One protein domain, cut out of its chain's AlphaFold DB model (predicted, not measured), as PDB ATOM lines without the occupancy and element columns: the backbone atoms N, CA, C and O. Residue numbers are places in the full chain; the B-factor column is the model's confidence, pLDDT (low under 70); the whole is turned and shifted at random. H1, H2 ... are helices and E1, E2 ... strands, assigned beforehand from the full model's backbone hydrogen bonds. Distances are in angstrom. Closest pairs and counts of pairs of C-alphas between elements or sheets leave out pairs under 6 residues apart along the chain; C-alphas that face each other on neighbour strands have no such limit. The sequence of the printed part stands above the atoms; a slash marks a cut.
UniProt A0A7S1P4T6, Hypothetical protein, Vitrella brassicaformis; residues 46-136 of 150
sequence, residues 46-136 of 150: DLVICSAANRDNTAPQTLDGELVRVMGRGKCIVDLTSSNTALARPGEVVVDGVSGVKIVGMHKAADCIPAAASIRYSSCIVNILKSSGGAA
ATOM      1  N   ASP A  46     136.170 161.899 157.439       87.19
ATOM      2  CA  ASP A  46     136.282 160.735 158.336       87.19
ATOM      3  C   ASP A  46     136.503 159.415 157.591       87.19
ATOM      4  O   ASP A  46     137.164 158.504 158.100       87.19
ATOM      5  N   LEU A  47     135.983 159.336 156.365       88.38
ATOM      6  CA  LEU A  47     136.113 158.203 155.459       88.38
ATOM      7  C   LEU A  47     136.532 158.699 154.076       88.38
ATOM      8  O   LEU A  47     135.871 159.560 153.496       88.38
ATOM      9  N   VAL A  48     137.596 158.116 153.533       88.12
ATOM     10  CA  VAL A  48     138.075 158.391 152.174       88.12
ATOM     11  C   VAL A  48     138.017 157.105 151.363       88.12
ATOM     12  O   VAL A  48     138.503 156.072 151.812       88.12
ATOM     13  N   ILE A  49     137.409 157.160 150.176       88.38
ATOM     14  CA  ILE A  49     137.314 156.022 149.255       88.38
ATOM     15  C   ILE A  49     138.158 156.329 148.021       88.38
ATOM     16  O   ILE A  49     137.901 157.310 147.324       88.38
ATOM     17  N   CYS A  50     139.143 155.481 147.736       84.56
ATOM     18  CA  CYS A  50     140.005 155.598 146.565       84.56
ATOM     19  C   CYS A  50     139.577 154.585 145.501       84.56
ATOM     20  O   CYS A  50     139.594 153.378 145.740       84.56
ATOM     21  N   SER A  51     139.180 155.082 144.328       81.94
ATOM     22  CA  SER A  51     138.694 154.264 143.208       81.94
ATOM     23  C   SER A  51     139.434 154.518 141.894       81.94
ATOM     24  O   SER A  51     138.952 154.096 140.843       81.94
ATOM     25  N   ALA A  52     140.536 155.270 141.917       78.75
ATOM     26  CA  ALA A  52     141.287 155.551 140.704       78.75
ATOM     27  C   ALA A  52     141.966 154.262 140.219       78.75
ATOM     28  O   ALA A  52     142.569 153.528 140.998       78.75
ATOM     29  N   ALA A  53     141.811 153.973 138.930       68.81
ATOM     30  CA  ALA A  53     142.409 152.823 138.271       68.81
ATOM     31  C   ALA A  53     142.824 153.248 136.864       68.81
ATOM     32  O   ALA A  53     141.989 153.726 136.090       68.81
ATOM     33  N   ASN A  54     144.099 153.065 136.530       65.06
ATOM     34  CA  ASN A  54     144.554 153.207 135.155       65.06
ATOM     35  C   ASN A  54     144.277 151.913 134.379       65.06
ATOM     36  O   ASN A  54     144.107 150.831 134.947       65.06
ATOM     37  N   ARG A  55     144.202 152.025 133.051       52.16
ATOM     38  CA  ARG A  55     143.844 150.916 132.149       52.16
ATOM     39  C   ARG A  55     144.866 149.771 132.157       52.16
ATOM     40  O   ARG A  55     144.516 148.645 131.824       52.16
ATOM     41  N   ASP A  56     146.101 150.070 132.534       58.88
ATOM     42  CA  ASP A  56     147.239 149.163 132.704       58.88
ATOM     43  C   ASP A  56     147.323 148.562 134.120       58.88
ATOM     44  O   ASP A  56     148.291 147.880 134.449       58.88
ATOM     45  N   ASN A  57     146.299 148.770 134.957       53.16
ATOM     46  CA  ASN A  57     146.204 148.233 136.317       53.16
ATOM     47  C   ASN A  57     147.278 148.754 137.295       53.16
ATOM     48  O   ASN A  57     147.343 148.279 138.431       53.16
ATOM     49  N   THR A  58     148.079 149.751 136.904       54.44
ATOM     50  CA  THR A  58     148.927 150.497 137.835       54.44
ATOM     51  C   THR A  58     148.106 151.664 138.376       54.44
ATOM     52  O   THR A  58     147.852 152.649 137.688       54.44
ATOM     53  N   ALA A  59     147.566 151.548 139.591       58.47
ATOM     54  CA  ALA A  59     146.896 152.708 140.168       58.47
ATOM     55  C   ALA A  59     147.942 153.793 140.464       58.47
ATOM     56  O   ALA A  59     149.036 153.470 140.939       58.47
ATOM     57  N   PRO A  60     147.633 155.069 140.193       63.16
ATOM     58  CA  PRO A  60     148.512 156.151 140.590       63.16
ATOM     59  C   PRO A  60     148.584 156.173 142.120       63.16
ATOM     60  O   PRO A  60     147.547 156.130 142.789       63.16
ATOM     61  N   GLN A  61     149.795 156.255 142.680       68.12
ATOM     62  CA  GLN A  61     149.990 156.486 144.114       68.12
ATOM     63  C   GLN A  61     149.460 157.881 144.462       68.12
ATOM     64  O   GLN A  61     150.170 158.877 144.418       68.12
ATOM     65  N   THR A  62     148.157 157.949 144.722       69.88
ATOM     66  CA  THR A  62     147.406 159.197 144.891       69.88
ATOM     67  C   THR A  62     147.473 159.672 146.340       69.88
ATOM     68  O   THR A  62     147.374 160.867 146.612       69.88
ATOM     69  N   LEU A  63     147.633 158.735 147.281       76.94
ATOM     70  CA  LEU A  63     147.781 159.013 148.704       76.94
ATOM     71  C   LEU A  63     149.141 158.531 149.212       76.94
ATOM     72  O   LEU A  63     149.350 157.345 149.497       76.94
ATOM     73  N   ASP A  64     150.036 159.498 149.387       81.31
ATOM     74  CA  ASP A  64     151.296 159.330 150.100       81.31
ATOM     75  C   ASP A  64     151.065 159.042 151.588       81.31
ATOM     76  O   ASP A  64     150.076 159.467 152.191       81.31
ATOM     77  N   GLY A  65     152.036 158.388 152.231       79.81
ATOM     78  CA  GLY A  65     151.989 158.127 153.674       79.81
ATOM     79  C   GLY A  65     151.895 159.400 154.528       79.81
ATOM     80  O   GLY A  65     151.328 159.365 155.616       79.81
ATOM     81  N   GLU A  66     152.396 160.536 154.037       82.25
ATOM     82  CA  GLU A  66     152.230 161.836 154.697       82.25
ATOM     83  C   GLU A  66     150.761 162.286 154.696       82.25
ATOM     84  O   GLU A  66     150.232 162.643 155.748       82.25
ATOM     85  N   LEU A  67     150.074 162.182 153.551       81.31
ATOM     86  CA  LEU A  67     148.658 162.543 153.409       81.31
ATOM     87  C   LEU A  67     147.762 161.683 154.303       81.31
ATOM     88  O   LEU A  67     146.831 162.193 154.925       81.31
ATOM     89  N   VAL A  68     148.076 160.388 154.416       83.56
ATOM     90  CA  VAL A  68     147.381 159.479 155.338       83.56
ATOM     91  C   VAL A  68     147.537 159.957 156.780       83.56
ATOM     92  O   VAL A  68     146.565 160.001 157.531       83.56
ATOM     93  N   ARG A  69     148.744 160.375 157.176       84.62
ATOM     94  CA  ARG A  69     149.018 160.791 158.556       84.62
ATOM     95  C   ARG A  69     148.316 162.086 158.952       84.62
ATOM     96  O   ARG A  69     147.947 162.225 160.117       84.62
ATOM     97  N   VAL A  70     148.083 162.988 157.999       85.88
ATOM     98  CA  VAL A  70     147.359 164.254 158.211       85.88
ATOM     99  C   VAL A  70     145.894 164.043 158.612       85.88
ATOM    100  O   VAL A  70     145.324 164.890 159.297       85.88
ATOM    101  N   MET A  71     145.284 162.908 158.257       82.88
ATOM    102  CA  MET A  71     143.918 162.592 158.681       82.88
ATOM    103  C   MET A  71     143.825 162.437 160.211       82.88
ATOM    104  O   MET A  71     142.897 162.954 160.833       82.88
ATOM    105  N   GLY A  72     144.807 161.789 160.840       79.56
ATOM    106  CA  GLY A  72     144.813 161.544 162.284       79.56
ATOM    107  C   GLY A  72     143.956 160.349 162.733       79.56
ATOM    108  O   GLY A  72     143.279 159.685 161.945       79.56
ATOM    109  N   ARG A  73     144.019 160.042 164.034       86.06
ATOM    110  CA  ARG A  73     143.522 158.777 164.611       86.06
ATOM    111  C   ARG A  73     142.010 158.609 164.460       86.06
ATOM    112  O   ARG A  73     141.249 159.547 164.664       86.06
ATOM    113  N   GLY A  74     141.578 157.371 164.209       82.62
ATOM    114  CA  GLY A  74     140.159 156.986 164.202       82.62
ATOM    115  C   GLY A  74     139.462 157.102 162.846       82.62
ATOM    116  O   GLY A  74     138.335 156.631 162.710       82.62
ATOM    117  N   LYS A  75     140.138 157.657 161.839       89.62
ATOM    118  CA  LYS A  75     139.623 157.769 160.472       89.62
ATOM    119  C   LYS A  75     139.954 156.538 159.636       89.62
ATOM    120  O   LYS A  75     140.812 155.727 160.006       89.62
ATOM    121  N   CYS A  76     139.246 156.389 158.519       88.81
ATOM    122  CA  CYS A  76     139.336 155.217 157.658       88.81
ATOM    123  C   CYS A  76     139.593 155.597 156.195       88.81
ATOM    124  O   CYS A  76     138.991 156.528 155.660       88.81
ATOM    125  N   ILE A  77     140.455 154.833 155.536       88.06
ATOM    126  CA  ILE A  77     140.688 154.873 154.097       88.06
ATOM    127  C   ILE A  77     140.281 153.516 153.535       88.06
ATOM    128  O   ILE A  77     140.716 152.482 154.036       88.06
ATOM    129  N   VAL A  78     139.456 153.515 152.493       87.25
ATOM    130  CA  VAL A  78     139.057 152.316 151.756       87.25
ATOM    131  C   VAL A  78     139.605 152.424 150.342       87.25
ATOM    132  O   VAL A  78     139.156 153.252 149.551       87.25
ATOM    133  N   ASP A  79     140.581 151.585 150.021       85.69
ATOM    134  CA  ASP A  79     141.212 151.532 148.707       85.69
ATOM    135  C   ASP A  79     140.631 150.370 147.902       85.69
ATOM    136  O   ASP A  79     140.833 149.205 148.248       85.69
ATOM    137  N   LEU A  80     139.896 150.683 146.831       81.12
ATOM    138  CA  LEU A  80     139.215 149.686 145.999       81.12
ATOM    139  C   LEU A  80     140.161 148.917 145.072       81.12
ATOM    140  O   LEU A  80     139.798 147.834 144.612       81.12
ATOM    141  N   THR A  81     141.341 149.466 144.774       74.56
ATOM    142  CA  THR A  81     142.346 148.814 143.918       74.56
ATOM    143  C   THR A  81     143.519 148.267 144.718       74.56
ATOM    144  O   THR A  81     144.365 147.572 144.156       74.56
ATOM    145  N   SER A  82     143.576 148.558 146.025       71.44
ATOM    146  CA  SER A  82     144.682 148.222 146.933       71.44
ATOM    147  C   SER A  82     146.057 148.737 146.479       71.44
ATOM    148  O   SER A  82     147.085 148.197 146.876       71.44
ATOM    149  N   SER A  83     146.071 149.770 145.634       74.88
ATOM    150  CA  SER A  83     147.276 150.328 145.006       74.88
ATOM    151  C   SER A  83     147.284 151.858 144.933       74.88
ATOM    152  O   SER A  83     148.303 152.438 144.572       74.88
ATOM    153  N   ASN A  84     146.192 152.530 145.320       73.62
ATOM    154  CA  ASN A  84     146.134 153.994 145.383       73.62
ATOM    155  C   ASN A  84     146.878 154.559 146.598       73.62
ATOM    156  O   ASN A  84     147.283 155.723 146.595       73.62
ATOM    157  N   THR A  85     147.024 153.748 147.647       73.88
ATOM    158  CA  THR A  85     147.613 154.152 148.926       73.88
ATOM    159  C   THR A  85     148.964 153.472 149.121       73.88
ATOM    160  O   THR A  85     149.050 152.249 149.047       73.88
ATOM    161  N   ALA A  86     150.008 154.228 149.476       75.88
ATOM    162  CA  ALA A  86     151.351 153.669 149.700       75.88
ATOM    163  C   ALA A  86     151.418 152.613 150.828       75.88
ATOM    164  O   ALA A  86     152.334 151.796 150.872       75.88
ATOM    165  N   LEU A  87     150.454 152.641 151.753       75.12
ATOM    166  CA  LEU A  87     150.373 151.753 152.919       75.12
ATOM    167  C   LEU A  87     149.317 150.643 152.769       75.12
ATOM    168  O   LEU A  87     149.165 149.827 153.679       75.12
ATOM    169  N   ALA A  88     148.564 150.622 151.662       77.56
ATOM    170  CA  ALA A  88     147.552 149.598 151.438       77.56
ATOM    171  C   ALA A  88     148.209 148.251 151.115       77.56
ATOM    172  O   ALA A  88     149.194 148.170 150.381       77.56
ATOM    173  N   ARG A  89     147.633 147.179 151.661       80.19
ATOM    174  CA  ARG A  89     147.977 145.799 151.322       80.19
ATOM    175  C   ARG A  89     146.730 145.102 150.780       80.19
ATOM    176  O   ARG A  89     145.674 145.221 151.407       80.19
ATOM    177  N   PRO A  90     146.807 144.405 149.635       80.94
ATOM    178  CA  PRO A  90     145.646 143.740 149.054       80.94
ATOM    179  C   PRO A  90     145.025 142.719 150.014       80.94
ATOM    180  O   PRO A  90     145.682 141.768 150.423       80.94
ATOM    181  N   GLY A  91     143.746 142.901 150.347       79.44
ATOM    182  CA  GLY A  91     142.978 141.983 151.191       79.44
ATOM    183  C   GLY A  91     143.196 142.152 152.697       79.44
ATOM    184  O   GLY A  91     142.601 141.404 153.470       79.44
ATOM    185  N   GLU A  92     144.001 143.125 153.130       83.56
ATOM    186  CA  GLU A  92     144.297 143.358 154.544       83.56
ATOM    187  C   GLU A  92     143.736 144.696 155.042       83.56
ATOM    188  O   GLU A  92     143.598 145.679 154.304       83.56
ATOM    189  N   VAL A  93     143.446 144.733 156.345       86.50
ATOM    190  CA  VAL A  93     143.183 145.972 157.080       86.50
ATOM    191  C   VAL A  93     144.451 146.343 157.833       86.50
ATOM    192  O   VAL A  93     144.794 145.726 158.840       86.50
ATOM    193  N   VAL A  94     145.150 147.358 157.340       86.31
ATOM    194  CA  VAL A  94     146.373 147.885 157.944       86.31
ATOM    195  C   VAL A  94     146.008 149.071 158.828       86.31
ATOM    196  O   VAL A  94     145.230 149.934 158.435       86.31
ATOM    197  N   VAL A  95     146.567 149.137 160.033       86.44
ATOM    198  CA  VAL A  95     146.474 150.332 160.882       86.44
ATOM    199  C   VAL A  95     147.836 151.005 160.879       86.44
ATOM    200  O   VAL A  95     148.826 150.368 161.235       86.44
ATOM    201  N   ASP A  96     147.900 152.276 160.484       83.50
ATOM    202  CA  ASP A  96     149.156 153.021 160.569       83.50
ATOM    203  C   ASP A  96     149.525 153.233 162.043       83.50
ATOM    204  O   ASP A  96     148.778 153.852 162.801       83.50
ATOM    205  N   GLY A  97     150.685 152.725 162.460       76.25
ATOM    206  CA  GLY A  97     151.143 152.813 163.849       76.25
ATOM    207  C   GLY A  97     151.456 154.241 164.303       76.25
ATOM    208  O   GLY A  97     151.451 154.511 165.502       76.25
ATOM    209  N   VAL A  98     151.699 155.159 163.360       77.69
ATOM    210  CA  VAL A  98     152.039 156.561 163.651       77.69
ATOM    211  C   VAL A  98     150.783 157.422 163.781       77.69
ATOM    212  O   VAL A  98     150.620 158.129 164.772       77.69
ATOM    213  N   SER A  99     149.875 157.362 162.803       80.06
ATOM    214  CA  SER A  99     148.663 158.194 162.779       80.06
ATOM    215  C   SER A  99     147.403 157.513 163.298       80.06
ATOM    216  O   SER A  99     146.410 158.196 163.521       80.06
ATOM    217  N   GLY A 100     147.403 156.193 163.497       82.25
ATOM    218  CA  GLY A 100     146.234 155.420 163.925       82.25
ATOM    219  C   GLY A 100     145.071 155.412 162.926       82.25
ATOM    220  O   GLY A 100     143.936 155.151 163.334       82.25
ATOM    221  N   VAL A 101     145.329 155.726 161.654       87.06
ATOM    222  CA  VAL A 101     144.357 155.615 160.556       87.06
ATOM    223  C   VAL A 101     144.216 154.153 160.147       87.06
ATOM    224  O   VAL A 101     145.209 153.430 160.037       87.06
ATOM    225  N   LYS A 102     142.977 153.710 159.918       88.62
ATOM    226  CA  LYS A 102     142.683 152.379 159.376       88.62
ATOM    227  C   LYS A 102     142.664 152.440 157.856       88.62
ATOM    228  O   LYS A 102     142.000 153.295 157.285       88.62
ATOM    229  N   ILE A 103     143.355 151.517 157.210       87.25
ATOM    230  CA  ILE A 103     143.496 151.433 155.761       87.25
ATOM    231  C   ILE A 103     142.996 150.057 155.347       87.25
ATOM    232  O   ILE A 103     143.575 149.037 155.712       87.25
ATOM    233  N   VAL A 104     141.895 150.030 154.612       87.00
ATOM    234  CA  VAL A 104     141.273 148.817 154.095       87.00
ATOM    235  C   VAL A 104     141.673 148.683 152.634       87.00
ATOM    236  O   VAL A 104     141.144 149.394 151.779       87.00
ATOM    237  N   GLY A 105     142.611 147.785 152.340       84.44
ATOM    238  CA  GLY A 105     142.948 147.429 150.966       84.44
ATOM    239  C   GLY A 105     141.958 146.393 150.455       84.44
ATOM    240  O   GLY A 105     142.137 145.199 150.685       84.44
ATOM    241  N   MET A 106     140.895 146.819 149.775       79.19
ATOM    242  CA  MET A 106     139.935 145.871 149.221       79.19
ATOM    243  C   MET A 106     140.579 145.092 148.076       79.19
ATOM    244  O   MET A 106     141.087 145.663 147.115       79.19
ATOM    245  N   HIS A 107     140.511 143.767 148.160       73.88
ATOM    246  CA  HIS A 107     140.838 142.882 147.053       73.88
ATOM    247  C   HIS A 107     139.545 142.233 146.561       73.88
ATOM    248  O   HIS A 107     138.798 141.678 147.361       73.88
ATOM    249  N   LYS A 108     139.264 142.349 145.254       69.62
ATOM    250  CA  LYS A 108     138.065 141.798 144.596       69.62
ATOM    251  C   LYS A 108     136.767 142.175 145.319       69.62
ATOM    252  O   LYS A 108     136.052 141.324 145.830       69.62
ATOM    253  N   ALA A 109     136.405 143.459 145.298       72.19
ATOM    254  CA  ALA A 109     135.172 143.948 145.931       72.19
ATOM    255  C   ALA A 109     133.888 143.192 145.507       72.19
ATOM    256  O   ALA A 109     132.929 143.126 146.271       72.19
ATOM    257  N   ALA A 110     133.869 142.598 144.308       74.19
ATOM    258  CA  ALA A 110     132.762 141.767 143.831       74.19
ATOM    259  C   ALA A 110     132.573 140.472 144.648       74.19
ATOM    260  O   ALA A 110     131.441 140.008 144.794       74.19
ATOM    261  N   ASP A 111     133.645 139.932 145.229       79.62
ATOM    262  CA  ASP A 111     133.615 138.705 146.030       79.62
ATOM    263  C   ASP A 111     132.904 138.927 147.374       79.62
ATOM    264  O   ASP A 111     132.400 137.979 147.970       79.62
ATOM    265  N   CYS A 112     132.789 140.179 147.837       78.56
ATOM    266  CA  CYS A 112     132.037 140.515 149.047       78.56
ATOM    267  C   CYS A 112     130.516 140.365 148.867       78.56
ATOM    268  O   CYS A 112     129.799 140.215 149.854       78.56
ATOM    269  N   ILE A 113     130.005 140.425 147.628       86.62
ATOM    270  CA  ILE A 113     128.569 140.313 147.323       86.62
ATOM    271  C   ILE A 113     128.370 139.422 146.081       86.62
ATOM    272  O   ILE A 113     127.883 139.886 145.041       86.62
ATOM    273  N   PRO A 114     128.722 138.125 146.169       86.25
ATOM    274  CA  PRO A 114     128.854 137.263 144.996       86.25
ATOM    275  C   PRO A 114     127.523 137.079 144.258       86.25
ATOM    276  O   PRO A 114     127.479 137.154 143.035       86.25
ATOM    277  N   ALA A 115     126.410 136.940 144.987       89.25
ATOM    278  CA  ALA A 115     125.086 136.779 144.386       89.25
ATOM    279  C   ALA A 115     124.676 137.992 143.527       89.25
ATOM    280  O   ALA A 115     124.245 137.836 142.382       89.25
ATOM    281  N   ALA A 116     124.845 139.212 144.049       87.44
ATOM    282  CA  ALA A 116     124.518 140.430 143.310       87.44
ATOM    283  C   ALA A 116     125.476 140.649 142.128       87.44
ATOM    284  O   ALA A 116     125.041 141.069 141.052       87.44
ATOM    285  N   ALA A 117     126.760 140.322 142.305       87.81
ATOM    286  CA  ALA A 117     127.757 140.383 141.244       87.81
ATOM    287  C   ALA A 117     127.405 139.436 140.084       87.81
ATOM    288  O   ALA A 117     127.390 139.872 138.931       87.81
ATOM    289  N   SER A 118     127.033 138.184 140.372       91.25
ATOM    290  CA  SER A 118     126.601 137.218 139.357       91.25
ATOM    291  C   SER A 118     125.353 137.691 138.612       91.25
ATOM    292  O   SER A 118     125.348 137.676 137.385       91.25
ATOM    293  N   ILE A 119     124.330 138.199 139.312       94.19
ATOM    294  CA  ILE A 119     123.112 138.731 138.668       94.19
ATOM    295  C   ILE A 119     123.444 139.898 137.727       94.19
ATOM    296  O   ILE A 119     122.960 139.950 136.589       94.19
ATOM    297  N   ARG A 120     124.291 140.835 138.175       91.88
ATOM    298  CA  ARG A 120     124.749 141.973 137.368       91.88
ATOM    299  C   ARG A 120     125.501 141.492 136.127       91.88
ATOM    300  O   ARG A 120     125.226 141.977 135.032       91.88
ATOM    301  N   TYR A 121     126.402 140.527 136.291       91.06
ATOM    302  CA  TYR A 121     127.209 139.973 135.209       91.06
ATOM    303  C   TYR A 121     126.362 139.216 134.175       91.06
ATOM    304  O   TYR A 121     126.447 139.511 132.983       91.06
ATOM    305  N   SER A 122     125.465 138.327 134.614       92.31
ATOM    306  CA  SER A 122     124.515 137.639 133.732       92.31
ATOM    307  C   SER A 122     123.638 138.628 132.962       92.31
ATOM    308  O   SER A 122     123.417 138.457 131.765       92.31
ATOM    309  N   SER A 123     123.198 139.711 133.611       92.75
ATOM    310  CA  SER A 123     122.423 140.770 132.952       92.75
ATOM    311  C   SER A 123     123.232 141.499 131.875       92.75
ATOM    312  O   SER A 123     122.694 141.798 130.811       92.75
ATOM    313  N   CYS A 124     124.523 141.758 132.109       90.12
ATOM    314  CA  CYS A 124     125.410 142.327 131.093       90.12
ATOM    315  C   CYS A 124     125.516 141.411 129.865       90.12
ATOM    316  O   CYS A 124     125.365 141.897 128.747       90.12
ATOM    317  N   ILE A 125     125.694 140.099 130.063       89.44
ATOM    318  CA  ILE A 125     125.748 139.117 128.966       89.44
ATOM    319  C   ILE A 125     124.439 139.117 128.172       89.44
ATOM    320  O   ILE A 125     124.453 139.226 126.948       89.44
ATOM    321  N   VAL A 126     123.300 139.047 128.864       91.00
ATOM    322  CA  VAL A 126     121.981 139.065 128.219       91.00
ATOM    323  C   VAL A 126     121.774 140.354 127.424       91.00
ATOM    324  O   VAL A 126     121.259 140.307 126.309       91.00
ATOM    325  N   ASN A 127     122.186 141.504 127.959       90.06
ATOM    326  CA  ASN A 127     122.062 142.785 127.267       90.06
ATOM    327  C   ASN A 127     122.952 142.864 126.025       90.06
ATOM    328  O   ASN A 127     122.491 143.347 124.993       90.06
ATOM    329  N   ILE A 128     124.183 142.349 126.098       88.56
ATOM    330  CA  ILE A 128     125.077 142.253 124.939       88.56
ATOM    331  C   ILE A 128     124.424 141.387 123.859       88.56
ATOM    332  O   ILE A 128     124.222 141.862 122.744       88.56
ATOM    333  N   LEU A 129     123.980 140.174 124.200       86.56
ATOM    334  CA  LEU A 129     123.334 139.264 123.249       86.56
ATOM    335  C   LEU A 129     122.075 139.867 122.618       86.56
ATOM    336  O   LEU A 129     121.867 139.741 121.413       86.56
ATOM    337  N   LYS A 130     121.249 140.564 123.406       86.19
ATOM    338  CA  LYS A 130     120.085 141.299 122.891       86.19
ATOM    339  C   LYS A 130     120.494 142.396 121.910       86.19
ATOM    340  O   LYS A 130     119.879 142.514 120.856       86.19
ATOM    341  N   SER A 131     121.530 143.173 122.233       84.56
ATOM    342  CA  SER A 131     122.022 144.242 121.355       84.56
ATOM    343  C   SER A 131     122.649 143.718 120.057       84.56
ATOM    344  O   SER A 131     122.600 144.399 119.040       84.56
ATOM    345  N   SER A 132     123.172 142.490 120.064       78.75
ATOM    346  CA  SER A 132     123.808 141.838 118.912       78.75
ATOM    347  C   SER A 132     122.836 141.069 118.000       78.75
ATOM    348  O   SER A 132     123.276 140.226 117.225       78.75
ATOM    349  N   GLY A 133     121.525 141.332 118.082       76.38
ATOM    350  CA  GLY A 133     120.506 140.683 117.241       76.38
ATOM    351  C   GLY A 133     119.792 139.490 117.889       76.38
ATOM    352  O   GLY A 133     118.989 138.820 117.242       76.38
ATOM    353  N   GLY A 134     120.034 139.232 119.178       75.19
ATOM    354  CA  GLY A 134     119.435 138.115 119.909       75.19
ATOM    355  C   GLY A 134     120.095 136.767 119.600       75.19
ATOM    356  O   GLY A 134     120.990 136.659 118.767       75.19
ATOM    357  N   ALA A 135     119.651 135.708 120.284       64.50
ATOM    358  CA  ALA A 135     120.296 134.390 120.212       64.50
ATOM    359  C   ALA A 135     120.277 133.757 118.805       64.50
ATOM    360  O   ALA A 135     121.162 132.974 118.481       64.50
ATOM    361  N   ALA A 136     119.290 134.102 117.971       68.38
ATOM    362  CA  ALA A 136     119.121 133.525 116.638       68.38
ATOM    363  C   ALA A 136     119.954 134.217 115.541       68.38
ATOM    364  O   ALA A 136     120.220 133.600 114.515       68.38
TER     365      ALA A 136
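What this domain is: This is residues 46 to 136 of the 150 residues of the protein "Hypothetical protein" of Vitrella brassicaformis (UniProt A0A7S1P4T6). A small head, made of a four-stranded sheet with the short helix H1 and two long loops, is joined through the short helix H2 to one long helix, H3, which sticks out as an arm. Residues 111 to 116, of which 114 to 116 belong to H3, residues 119 to 125, which belong to H3, and residues 127 to 133, of which 127 to 131 belong to H3, stand free, and the arm makes much of the length. The printed part has 91 residues with three named helices and four named strands, in the order E1 H1 E2 E3 E4 H2 H3, and the mixed sheet has the order E1 E2 E4 E3. The class is mixed, helices and strands, though under half of the residues are in named elements. The whole is loose, with a radius of gyration of the C-alphas of 17.7 A and spans of 62 by 26 by 19 A.

Where its parts are: E1 covers residues 47 to 50, 10.1 A long, and begins with C-alpha 47 at (136.113, 158.203, 155.459). H1 follows at residues 65 to 71, 10.5 A, and E2 at residues 76 to 79, 9.9 A. E3, residues 93 to 95, is 6.7 A long, and E4, residues 102 to 105, is 9.8 A. H2 covers residues 109 to 112, 5.6 A. H3 covers residues 114 to 131, 25.6 A, from C-alpha 114 at (128.854, 137.263, 144.996) to C-alpha 131 at (122.022, 144.242, 121.355).

How they stand to each other: E1, an edge strand, is parallel to E2 at 13 degrees, with N 50 and O 78 at 2.9 A. E1, H1 and E2 form a strand-helix-strand unit, two parallel neighbour strands with a helix between them along the chain, and its crossover is right-handed. H1 only grazes the sheet, with its residues 68 to 71. E2 is parallel to E4 at 12 degrees, with N 77 and O 102 at 2.8 A. E3, the other edge strand, forms a hairpin with E4; they are antiparallel at 149 degrees, with N 103 and O 94 at 2.7 A. H2 is not on the sheet, and neither is H3. H2 and H3 are close but not clearly touching, their closest C-alphas being those of Ala 110 and Ala 117, 5.8 A apart. In H3 every O i to N i+4 pair is within hydrogen-bond range, in H1 2 of 3 are, and H2 is too short for such a pair.

The domain as a whole: The two C-alphas farthest apart are those of Val 98 and Ala 136, at 61.8 A. The printed part has no cut. The links E1 to H1, 14 residues, and E2 to E3, 13 residues, are long. The mean pLDDT of the printed part is 80.4, and residues 53 to 62, 108 and 135 to 136 are under 70.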